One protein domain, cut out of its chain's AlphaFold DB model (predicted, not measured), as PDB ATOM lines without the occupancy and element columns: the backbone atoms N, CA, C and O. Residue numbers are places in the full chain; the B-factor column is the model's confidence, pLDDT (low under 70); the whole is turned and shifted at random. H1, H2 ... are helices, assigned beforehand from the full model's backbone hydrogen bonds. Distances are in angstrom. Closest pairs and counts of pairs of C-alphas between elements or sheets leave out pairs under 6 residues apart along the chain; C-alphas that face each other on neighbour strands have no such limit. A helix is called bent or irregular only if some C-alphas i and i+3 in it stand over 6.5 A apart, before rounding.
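Overview. This is residues 9 to 86 of the 86 residues of the protein "CdiI_2 domain-containing protein" of Nocardioides seonyuensis (UniProt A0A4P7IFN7). Two helices, H3 and H5, lie side by side and run opposite ways, with H2 packed on the later part of H5 at one end of this pair and H4 set crosswise at the start of H5, at the other end. A single short turn, H1, lies out beyond H2, and a long loop, residues 59 to 70, leads from H4 to H5. You have 78 residues printed, with five named helices in the order H1, H2, H3, H4, H5 and no named strand; the class is all helix. The whole is compact and rounded, with a radius of gyration of the C-alphas of 12.3 A and spans of 31 by 27 by 21 A.

Arrangement. Start at H1, residues 9 to 12, which is close to but not clearly touching H2, residues 17 to 27; their closest C-alphas, those of Trp 9 and Gly 20, are 7.8 A apart. Look next at H5, residues 71 to 84, the hub, which touches three other helices. H2 touches residues 79 to 83 of H5, closest at the C-alphas of Val 21 and Ile 79, 7.1 A apart; the two run the same way at a shallow tilt of 34.5 degrees, only just short of steep. H3, residues 29 to 45, touches H5, closest at the C-alphas of Ile 36 and Arg 80, 5.7 A apart; they run opposite ways at a shallow tilt of 34.9 degrees, only just short of steep. H4, residues 49 to 58, touches residues 71 to 73 of H5, about perpendicular at 73 degrees, closest at the C-alphas of Glu 49 and Leu 73, 6.1 A apart. The helix packing is only just mostly aligned, with 2 of 3 touching pairs at a shallow tilt. H2 and H4 are apart, and H1 is apart from H3, H4 and H5. In H2, H4 and H5 every O i to N i+4 pair is within hydrogen-bond range; in H3 it is 11 of 13, and H1 is too short for such a pair.

Along the chain. Find C-alpha 9 at (192.865, 169.221, 171.516), where H1 begins; it ends at Glu 12. H2 runs 15.3 A from Trp 17 to Arg 27. H3 begins at C-alpha 29, at (179.991, 163.358, 185.351), and runs 25.2 A to Ser 45; it is only just irregular, with C-alphas 30 and 33 7.0 A apart. H4 runs 14.2 A from Glu 49 to Asp 58. H5 runs 20.0 A from Ala 71 to C-alpha 84 at (176.925, 154.708, 178.123).

Size, cuts and confidence. The two C-alphas farthest apart, those of Glu 30 and Asp 67, are 33.2 A apart. The printed part has no cut; the link from H4 to H5 is long, with 12 residues, and the other three are tight. The mean pLDDT of the printed part is 90.2, and residue 86, the chain's last, is under 70.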
ATOM      1  N   TRP A   9     193.353 170.477 170.923       84.62
ATOM      2  CA  TRP A   9     192.865 169.221 171.516       84.62
ATOM      3  C   TRP A   9     193.803 168.047 171.228       84.62
ATOM      4  O   TRP A   9     193.959 167.150 172.055       84.62
ATOM      5  N   TRP A  10     194.423 168.060 170.045       87.62
ATOM      6  CA  TRP A  10     195.346 167.020 169.618       87.62
ATOM      7  C   TRP A  10     196.564 166.950 170.541       87.62
ATOM      8  O   TRP A  10     196.963 165.861 170.936       87.62
ATOM      9  N   ASP A  11     197.118 168.095 170.933       87.44
ATOM     10  CA  ASP A  11     198.274 168.147 171.828       87.44
ATOM     11  C   ASP A  11     197.878 167.885 173.291       87.44
ATOM     12  O   ASP A  11     198.654 167.303 174.043       87.44
ATOM     13  N   GLU A  12     196.669 168.279 173.708       87.81
ATOM     14  CA  GLU A  12     196.180 168.050 175.079       87.81
ATOM     15  C   GLU A  12     195.887 166.569 175.368       87.81
ATOM     16  O   GLU A  12     196.109 166.098 176.486       87.81
ATOM     17  N   TYR A  13     195.394 165.839 174.365       87.62
ATOM     18  CA  TYR A  13     194.952 164.451 174.505       87.62
ATOM     19  C   TYR A  13     195.787 163.457 173.684       87.62
ATOM     20  O   TYR A  13     195.330 162.343 173.427       87.62
ATOM     21  N   ASP A  14     196.992 163.847 173.254       87.19
ATOM     22  CA  ASP A  14     197.904 163.036 172.429       87.19
ATOM     23  C   ASP A  14     197.224 162.444 171.169       87.19
ATOM     24  O   ASP A  14     197.473 161.307 170.760       87.19
ATOM     25  N   GLY A  15     196.301 163.201 170.570       86.38
ATOM     26  CA  GLY A  15     195.492 162.803 169.416       86.38
ATOM     27  C   GLY A  15     194.388 161.781 169.715       86.38
ATOM     28  O   GLY A  15     193.655 161.392 168.803       86.38
ATOM     29  N   SER A  16     194.217 161.354 170.971       91.31
ATOM     30  CA  SER A  16     193.147 160.440 171.380       91.31
ATOM     31  C   SER A  16     191.900 161.210 171.796       91.31
ATOM     32  O   SER A  16     191.805 161.786 172.879       91.31
ATOM     33  N   TRP A  17     190.880 161.162 170.949       91.81
ATOM     34  CA  TRP A  17     189.580 161.718 171.306       91.81
ATOM     35  C   TRP A  17     188.929 160.956 172.466       91.81
ATOM     36  O   TRP A  17     188.191 161.556 173.244       91.81
ATOM     37  N   GLU A  18     189.221 159.661 172.611       93.50
ATOM     38  CA  GLU A  18     188.753 158.832 173.718       93.50
ATOM     39  C   GLU A  18     189.262 159.376 175.054       93.50
ATOM     40  O   GLU A  18     188.498 159.442 176.016       93.50
ATOM     41  N   ALA A  19     190.523 159.821 175.112       91.75
ATOM     42  CA  ALA A  19     191.087 160.446 176.303       91.75
ATOM     43  C   ALA A  19     190.369 161.760 176.655       91.75
ATOM     44  O   ALA A  19     190.060 161.984 177.827       91.75
ATOM     45  N   GLY A  20     190.021 162.581 175.657       90.62
ATOM     46  CA  GLY A  20     189.229 163.799 175.862       90.62
ATOM     47  C   GLY A  20     187.813 163.518 176.381       90.62
ATOM     48  O   GLY A  20     187.349 164.160 177.325       90.62
ATOM     49  N   VAL A  21     187.136 162.506 175.828       92.25
ATOM     50  CA  VAL A  21     185.804 162.080 176.295       92.25
ATOM     51  C   VAL A  21     185.864 161.495 177.707       92.25
ATOM     52  O   VAL A  21     185.020 161.820 178.543       92.25
ATOM     53  N   ALA A  22     186.874 160.676 178.006       92.06
ATOM     54  CA  ALA A  22     187.081 160.123 179.339       92.06
ATOM     55  C   ALA A  22     187.385 161.221 180.373       92.06
ATOM     56  O   ALA A  22     186.872 161.178 181.494       92.06
ATOM     57  N   ASP A  23     188.180 162.233 180.010       91.19
ATOM     58  CA  ASP A  23     188.449 163.380 180.879       91.19
ATOM     59  C   ASP A  23     187.186 164.221 181.124       91.19
ATOM     60  O   ASP A  23     186.914 164.566 182.276       91.19
ATOM     61  N   PHE A  24     186.362 164.466 180.096       90.44
ATOM     62  CA  PHE A  24     185.041 165.086 180.253       90.44
ATOM     63  C   PHE A  24     184.174 164.315 181.256       90.44
ATOM     64  O   PHE A  24     183.719 164.893 182.246       90.44
ATOM     65  N   ALA A  25     184.006 163.004 181.054       92.88
ATOM     66  CA  ALA A  25     183.186 162.162 181.925       92.88
ATOM     67  C   ALA A  25     183.696 162.152 183.375       92.88
ATOM     68  O   ALA A  25     182.910 162.136 184.320       92.88
ATOM     69  N   ARG A  26     185.019 162.219 183.565       92.94
ATOM     70  CA  ARG A  26     185.652 162.267 184.886       92.94
ATOM     71  C   ARG A  26     185.501 163.622 185.579       92.94
ATOM     72  O   ARG A  26     185.374 163.658 186.801       92.94
ATOM     73  N   ARG A  27     185.586 164.735 184.840       91.94
ATOM     74  CA  ARG A  27     185.562 166.095 185.412       91.94
ATOM     75  C   ARG A  27     184.155 166.616 185.669       91.94
ATOM     76  O   ARG A  27     183.975 167.358 186.628       91.94
ATOM     77  N   VAL A  28     183.198 166.258 184.816       92.56
ATOM     78  CA  VAL A  28     181.809 166.743 184.868       92.56
ATOM     79  C   VAL A  28     180.809 165.594 184.661       92.56
ATOM     80  O   VAL A  28     180.004 165.632 183.724       92.56
ATOM     81  N   PRO A  29     180.841 164.544 185.507       93.94
ATOM     82  CA  PRO A  29     179.991 163.358 185.351       93.94
ATOM     83  C   PRO A  29     178.493 163.692 185.308       93.94
ATOM     84  O   PRO A  29     177.725 163.039 184.607       93.94
ATOM     85  N   GLU A  30     178.058 164.748 185.995       93.31
ATOM     86  CA  GLU A  30     176.674 165.222 185.998       93.31
ATOM     87  C   GLU A  30     176.185 165.732 184.634       93.31
ATOM     88  O   GLU A  30     174.980 165.794 184.396       93.31
ATOM     89  N   ARG A  31     177.104 166.086 183.727       91.69
ATOM     90  CA  ARG A  31     176.785 166.540 182.367       91.69
ATOM     91  C   ARG A  31     176.749 165.407 181.346       91.69
ATOM     92  O   ARG A  31     176.275 165.634 180.235       91.69
ATOM     93  N   VAL A  32     177.218 164.211 181.703       93.31
ATOM     94  CA  VAL A  32     177.256 163.051 180.798       93.31
ATOM     95  C   VAL A  32     175.871 162.703 180.241       93.31
ATOM     96  O   VAL A  32     175.768 162.586 179.021       93.31
ATOM     97  N   PRO A  33     174.789 162.622 181.047       94.56
ATOM     98  CA  PRO A  33     173.459 162.336 180.506       94.56
ATOM     99  C   PRO A  33     172.998 163.379 179.480       94.56
ATOM    100  O   PRO A  33     172.490 163.017 178.424       94.56
ATOM    101  N   GLY A  34     173.247 164.665 179.749       92.19
ATOM    102  CA  GLY A  34     172.896 165.746 178.827       92.19
ATOM    103  C   GLY A  34     173.673 165.674 177.511       92.19
ATOM    104  O   GLY A  34     173.090 165.858 176.450       92.19
ATOM    105  N   LEU A  35     174.964 165.331 177.555       91.62
ATOM    106  CA  LEU A  35     175.757 165.141 176.337       91.62
ATOM    107  C   LEU A  35     175.247 163.956 175.498       91.62
ATOM    108  O   LEU A  35     175.202 164.051 174.275       91.62
ATOM    109  N   ILE A  36     174.844 162.854 176.138       93.69
ATOM    110  CA  ILE A  36     174.237 161.710 175.442       93.69
ATOM    111  C   ILE A  36     172.938 162.141 174.743       93.69
ATOM    112  O   ILE A  36     172.754 161.836 173.566       93.69
ATOM    113  N   GLU A  37     172.068 162.890 175.427       93.75
ATOM    114  CA  GLU A  37     170.820 163.411 174.849       93.75
ATOM    115  C   GLU A  37     171.062 164.388 173.687       93.75
ATOM    116  O   GLU A  37     170.351 164.347 172.680       93.75
ATOM    117  N   GLU A  38     172.077 165.250 173.795       92.19
ATOM    118  CA  GLU A  38     172.492 166.159 172.722       92.19
ATOM    119  C   GLU A  38     172.970 165.383 171.486       92.19
ATOM    120  O   GLU A  38     172.550 165.694 170.369       92.19
ATOM    121  N   ILE A  39     173.789 164.339 171.674       92.69
ATOM    122  CA  ILE A  39     174.249 163.468 170.580       92.69
ATOM    123  C   ILE A  39     173.066 162.736 169.938       92.69
ATOM    124  O   ILE A  39     172.955 162.725 168.711       92.69
ATOM    125  N   ASP A  40     172.159 162.172 170.736       93.69
ATOM    126  CA  ASP A  40     170.974 161.474 170.225       93.69
ATOM    127  C   ASP A  40     170.062 162.417 169.431       93.69
ATOM    128  O   ASP A  40     169.573 162.066 168.355       93.69
ATOM    129  N   THR A  41     169.885 163.648 169.915       92.38
ATOM    130  CA  THR A  41     169.116 164.686 169.220       92.38
ATOM    131  C   THR A  41     169.776 165.084 167.901       92.38
ATOM    132  O   THR A  41     169.089 165.234 166.886       92.38
ATOM    133  N   LEU A  42     171.103 165.229 167.881       90.44
ATOM    134  CA  LEU A  42     171.850 165.553 166.667       90.44
ATOM    135  C   LEU A  42     171.733 164.430 165.632       90.44
ATOM    136  O   LEU A  42     171.337 164.688 164.498       90.44
ATOM    137  N   LEU A  43     171.974 163.180 166.033       91.06
ATOM    138  CA  LEU A  43     171.864 162.015 165.149       91.06
ATOM    139  C   LEU A  43     170.439 161.819 164.602       91.06
ATOM    140  O   LEU A  43     170.270 161.359 163.474       91.06
ATOM    141  N   ALA A  44     169.407 162.180 165.369       92.38
ATOM    142  CA  ALA A  44     168.017 162.106 164.924       92.38
ATOM    143  C   ALA A  44     167.611 163.254 163.980       92.38
ATOM    144  O   ALA A  44     166.754 163.062 163.114       92.38
ATOM    145  N   SER A  45     168.189 164.448 164.152       88.69
ATOM    146  CA  SER A  45     167.821 165.660 163.399       88.69
ATOM    147  C   SER A  45     168.672 165.905 162.150       88.69
ATOM    148  O   SER A  45     168.198 166.545 161.210       88.69
ATOM    149  N   ALA A  46     169.886 165.355 162.103       85.44
ATOM    150  CA  ALA A  46     170.813 165.427 160.979       85.44
ATOM    151  C   ALA A  46     171.114 164.011 160.438       85.44
ATOM    152  O   ALA A  46     172.126 163.412 160.790       85.44
ATOM    153  N   PRO A  47     170.257 163.447 159.562       78.38
ATOM    154  CA  PRO A  47     170.385 162.057 159.109       78.38
ATOM    155  C   PRO A  47     171.522 161.820 158.099       78.38
ATOM    156  O   PRO A  47     171.673 160.705 157.605       78.38
ATOM    157  N   SER A  48     172.283 162.854 157.741       90.06
ATOM    158  CA  SER A  48     173.348 162.795 156.740       90.06
ATOM    159  C   SER A  48     174.648 163.362 157.287       90.06
ATOM    160  O   SER A  48     174.626 164.370 157.992       90.06
ATOM    161  N   GLU A  49     175.754 162.769 156.853       92.00
ATOM    162  CA  GLU A  49     177.124 163.178 157.168       92.00
ATOM    163  C   GLU A  49     177.346 164.685 156.994       92.00
ATOM    164  O   GLU A  49     177.628 165.358 157.978       92.00
ATOM    165  N   ASP A  50     177.038 165.244 155.818       91.06
ATOM    166  CA  ASP A  50     177.203 166.676 155.517       91.06
ATOM    167  C   ASP A  50     176.463 167.608 156.496       91.06
ATOM    168  O   ASP A  50     176.818 168.773 156.664       91.06
ATOM    169  N   LYS A  51     175.366 167.137 157.107       91.50
ATOM    170  CA  LYS A  51     174.612 167.937 158.086       91.50
ATOM    171  C   LYS A  51     175.166 167.818 159.482       91.50
ATOM    172  O   LYS A  51     175.112 168.797 160.219       91.50
ATOM    173  N   VAL A  52     175.713 166.665 159.827       92.31
ATOM    174  CA  VAL A  52     176.438 166.504 161.080       92.31
ATOM    175  C   VAL A  52     177.737 167.301 161.043       92.31
ATOM    176  O   VAL A  52     177.981 168.057 161.976       92.31
ATOM    177  N   GLU A  53     178.509 167.204 159.959       91.75
ATOM    178  CA  GLU A  53     179.727 167.992 159.733       91.75
ATOM    179  C   GLU A  53     179.435 169.491 159.870       91.75
ATOM    180  O   GLU A  53     180.019 170.153 160.722       91.75
ATOM    181  N   GLN A  54     178.427 170.004 159.151       90.94
ATOM    182  CA  GLN A  54     178.047 171.415 159.236       90.94
ATOM    183  C   GLN A  54     177.706 171.861 160.669       90.94
ATOM    184  O   GLN A  54     178.111 172.940 161.095       90.94
ATOM    185  N   VAL A  55     176.956 171.053 161.425       90.31
ATOM    186  CA  VAL A  55     176.615 171.393 162.817       90.31
ATOM    187  C   VAL A  55     177.854 171.361 163.712       90.31
ATOM    188  O   VAL A  55     177.986 172.198 164.604       90.31
ATOM    189  N   LEU A  56     178.765 170.411 163.504       89.69
ATOM    190  CA  LEU A  56     180.015 170.328 164.255       89.69
ATOM    191  C   LEU A  56     180.926 171.528 163.963       89.69
ATOM    192  O   LEU A  56     181.478 172.097 164.908       89.69
ATOM    193  N   ASP A  57     181.006 171.962 162.707       89.75
ATOM    194  CA  ASP A  57     181.717 173.174 162.291       89.75
ATOM    195  C   ASP A  57     181.120 174.433 162.929       89.75
ATOM    196  O   ASP A  57     181.849 175.245 163.503       89.75
ATOM    197  N   ASP A  58     179.789 174.572 162.916       89.12
ATOM    198  CA  ASP A  58     179.081 175.682 163.569       89.12
ATOM    199  C   ASP A  58     179.330 175.703 165.091       89.12
ATOM    200  O   ASP A  58     179.341 176.760 165.729       89.12
ATOM    201  N   LEU A  59     179.565 174.528 165.683       86.50
ATOM    202  CA  LEU A  59     179.951 174.357 167.081       86.50
ATOM    203  C   LEU A  59     181.462 174.511 167.319       86.50
ATOM    204  O   LEU A  59     181.890 174.353 168.461       86.50
ATOM    205  N   GLY A  60     182.271 174.812 166.300       87.88
ATOM    206  CA  GLY A  60     183.720 174.997 166.423       87.88
ATOM    207  C   GLY A  60     184.478 173.716 166.781       87.88
ATOM    208  O   GLY A  60     185.438 173.767 167.550       87.88
ATOM    209  N   ASN A  61     184.020 172.564 166.293       88.44
ATOM    210  CA  ASN A  61     184.705 171.286 166.455       88.44
ATOM    211  C   ASN A  61     185.910 171.187 165.504       88.44
ATOM    212  O   ASN A  61     185.744 171.197 164.294       88.44
ATOM    213  N   TYR A  62     187.115 171.019 166.047       86.81
ATOM    214  CA  TYR A  62     188.353 170.839 165.273       86.81
ATOM    215  C   TYR A  62     188.729 169.368 165.066       86.81
ATOM    216  O   TYR A  62     189.823 169.059 164.584       86.81
ATOM    217  N   ARG A  63     187.872 168.434 165.485       86.44
ATOM    218  CA  ARG A  63     188.108 167.014 165.256       86.44
ATOM    219  C   ARG A  63     187.591 166.608 163.883       86.44
ATOM    220  O   ARG A  63     186.383 166.568 163.689       86.44
ATOM    221  N   ASP A  64     188.512 166.178 163.029       87.31
ATOM    222  CA  ASP A  64     188.224 165.489 161.775       87.31
ATOM    223  C   ASP A  64     188.301 163.952 161.984       87.31
ATOM    224  O   ASP A  64     189.353 163.427 162.385       87.31
ATOM    225  N   PRO A  65     187.189 163.210 161.829       84.88
ATOM    226  CA  PRO A  65     187.158 161.751 161.904       84.88
ATOM    227  C   PRO A  65     187.554 161.050 160.585       84.88
ATOM    228  O   PRO A  65     187.653 159.821 160.577       84.88
ATOM    229  N   GLY A  66     187.828 161.798 159.509       87.31
ATOM    230  CA  GLY A  66     188.287 161.320 158.202       87.31
ATOM    231  C   GLY A  66     187.223 161.376 157.096       87.31
ATOM    232  O   GLY A  66     186.069 161.707 157.328       87.31
ATOM    233  N   ASP A  67     187.600 160.966 155.880       85.38
ATOM    234  CA  ASP A  67     186.805 161.178 154.650       85.38
ATOM    235  C   ASP A  67     185.707 160.122 154.373       85.38
ATOM    236  O   ASP A  67     185.221 159.983 153.245       85.38
ATOM    237  N   SER A  68     185.348 159.289 155.355       89.31
ATOM    238  CA  SER A  68     184.303 158.274 155.143       89.31
ATOM    239  C   SER A  68     182.928 158.944 155.015       89.31
ATOM    240  O   SER A  68     182.649 159.863 155.778       89.31
ATOM    241  N   PRO A  69     181.998 158.430 154.181       88.88
ATOM    242  CA  PRO A  69     180.624 158.948 154.075       88.88
ATOM    243  C   PRO A  69     179.791 158.916 155.368       88.88
ATOM    244  O   PRO A  69     178.615 159.266 155.340       88.88
ATOM    245  N   THR A  70     180.351 158.398 156.461       91.75
ATOM    246  CA  THR A  70     179.726 158.272 157.781       91.75
ATOM    247  C   THR A  70     180.696 158.608 158.916       91.75
ATOM    248  O   THR A  70     180.443 158.217 160.053       91.75
ATOM    249  N   ALA A  71     181.834 159.253 158.641       93.31
ATOM    250  CA  ALA A  71     182.908 159.419 159.617       93.31
ATOM    251  C   ALA A  71     182.455 160.161 160.887       93.31
ATOM    252  O   ALA A  71     182.673 159.676 162.000       93.31
ATOM    253  N   HIS A  72     181.775 161.296 160.739       94.12
ATOM    254  CA  HIS A  72     181.233 162.088 161.838       94.12
ATOM    255  C   HIS A  72     180.071 161.376 162.520       94.12
ATOM    256  O   HIS A  72     179.999 161.352 163.751       94.12
ATOM    257  N   LEU A  73     179.189 160.744 161.739       93.88
ATOM    258  CA  LEU A  73     178.095 159.940 162.281       93.88
ATOM    259  C   LEU A  73     178.610 158.801 163.169       93.88
ATOM    260  O   LEU A  73     178.088 158.577 164.261       93.88
ATOM    261  N   ASP A  74     179.619 158.072 162.710       94.69
ATOM    262  CA  ASP A  74     180.180 156.930 163.424       94.69
ATOM    263  C   ASP A  74     181.022 157.378 164.618       94.69
ATOM    264  O   ASP A  74     180.964 156.751 165.677       94.69
ATOM    265  N   TRP A  75     181.713 158.513 164.507       94.56
ATOM    266  CA  TRP A  75     182.414 159.123 165.631       94.56
ATOM    267  C   TRP A  75     181.461 159.557 166.755       94.56
ATOM    268  O   TRP A  75     181.696 159.223 167.916       94.56
ATOM    269  N   LEU A  76     180.350 160.229 166.438       94.19
ATOM    270  CA  LEU A  76     179.350 160.616 167.440       94.19
ATOM    271  C   LEU A  76     178.720 159.402 168.132       94.19
ATOM    272  O   LEU A  76     178.547 159.411 169.353       94.19
ATOM    273  N   LYS A  77     178.428 158.334 167.377       94.62
ATOM    274  CA  LYS A  77     177.968 157.061 167.957       94.62
ATOM    275  C   LYS A  77     179.021 156.463 168.887       94.62
ATOM    276  O   LYS A  77     178.676 156.045 169.986       94.62
ATOM    277  N   ALA A  78     180.296 156.480 168.496       95.00
ATOM    278  CA  ALA A  78     181.380 155.977 169.334       95.00
ATOM    279  C   ALA A  78     181.507 156.764 170.652       95.00
ATOM    280  O   ALA A  78     181.669 156.155 171.712       95.00
ATOM    281  N   ILE A  79     181.367 158.097 170.618       94.00
ATOM    282  CA  ILE A  79     181.320 158.928 171.833       94.00
ATOM    283  C   ILE A  79     180.154 158.496 172.724       94.00
ATOM    284  O   ILE A  79     180.361 158.174 173.896       94.00
ATOM    285  N   ARG A  80     178.938 158.455 172.176       94.62
ATOM    286  CA  ARG A  80     177.731 158.053 172.909       94.62
ATOM    287  C   ARG A  80     177.888 156.679 173.566       94.62
ATOM    288  O   ARG A  80     177.574 156.520 174.747       94.62
ATOM    289  N   ASP A  81     178.401 155.704 172.822       95.00
ATOM    290  CA  ASP A  81     178.590 154.340 173.305       95.00
ATOM    291  C   ASP A  81     179.630 154.290 174.433       95.00
ATOM    292  O   ASP A  81     179.387 153.640 175.452       95.00
ATOM    293  N   SER A  82     180.739 155.032 174.309       93.38
ATOM    294  CA  SER A  82     181.754 155.131 175.369       93.38
ATOM    295  C   SER A  82     181.213 155.737 176.668       93.38
ATOM    296  O   SER A  82     181.565 155.278 177.751       93.38
ATOM    297  N   LEU A  83     180.311 156.718 176.570       92.06
ATOM    298  CA  LEU A  83     179.692 157.372 177.726       92.06
ATOM    299  C   LEU A  83     178.594 156.521 178.378       92.06
ATOM    300  O   LEU A  83     178.286 156.717 179.549       92.06
ATOM    301  N   THR A  84     177.998 155.590 177.630       89.31
ATOM    302  CA  THR A  84     176.925 154.708 178.123       89.31
ATOM    303  C   THR A  84     177.472 153.436 178.778       89.31
ATOM    304  O   THR A  84     176.807 152.838 179.622       89.31
ATOM    305  N   GLN A  85     178.667 152.998 178.375       76.88
ATOM    306  CA  GLN A  85     179.331 151.797 178.901       76.88
ATOM    307  C   GLN A  85     180.291 152.083 180.072       76.88
ATOM    308  O   GLN A  85     180.847 151.133 180.628       76.88
ATOM    309  N   GLY A  86     180.508 153.362 180.406       58.25
ATOM    310  CA  GLY A  86     181.381 153.829 181.490       58.25
ATOM    311  C   GLY A  86     180.745 153.829 182.873       58.25
ATOM    312  O   GLY A  86     179.500 153.899 182.972       58.25
TER     313      GLY A  86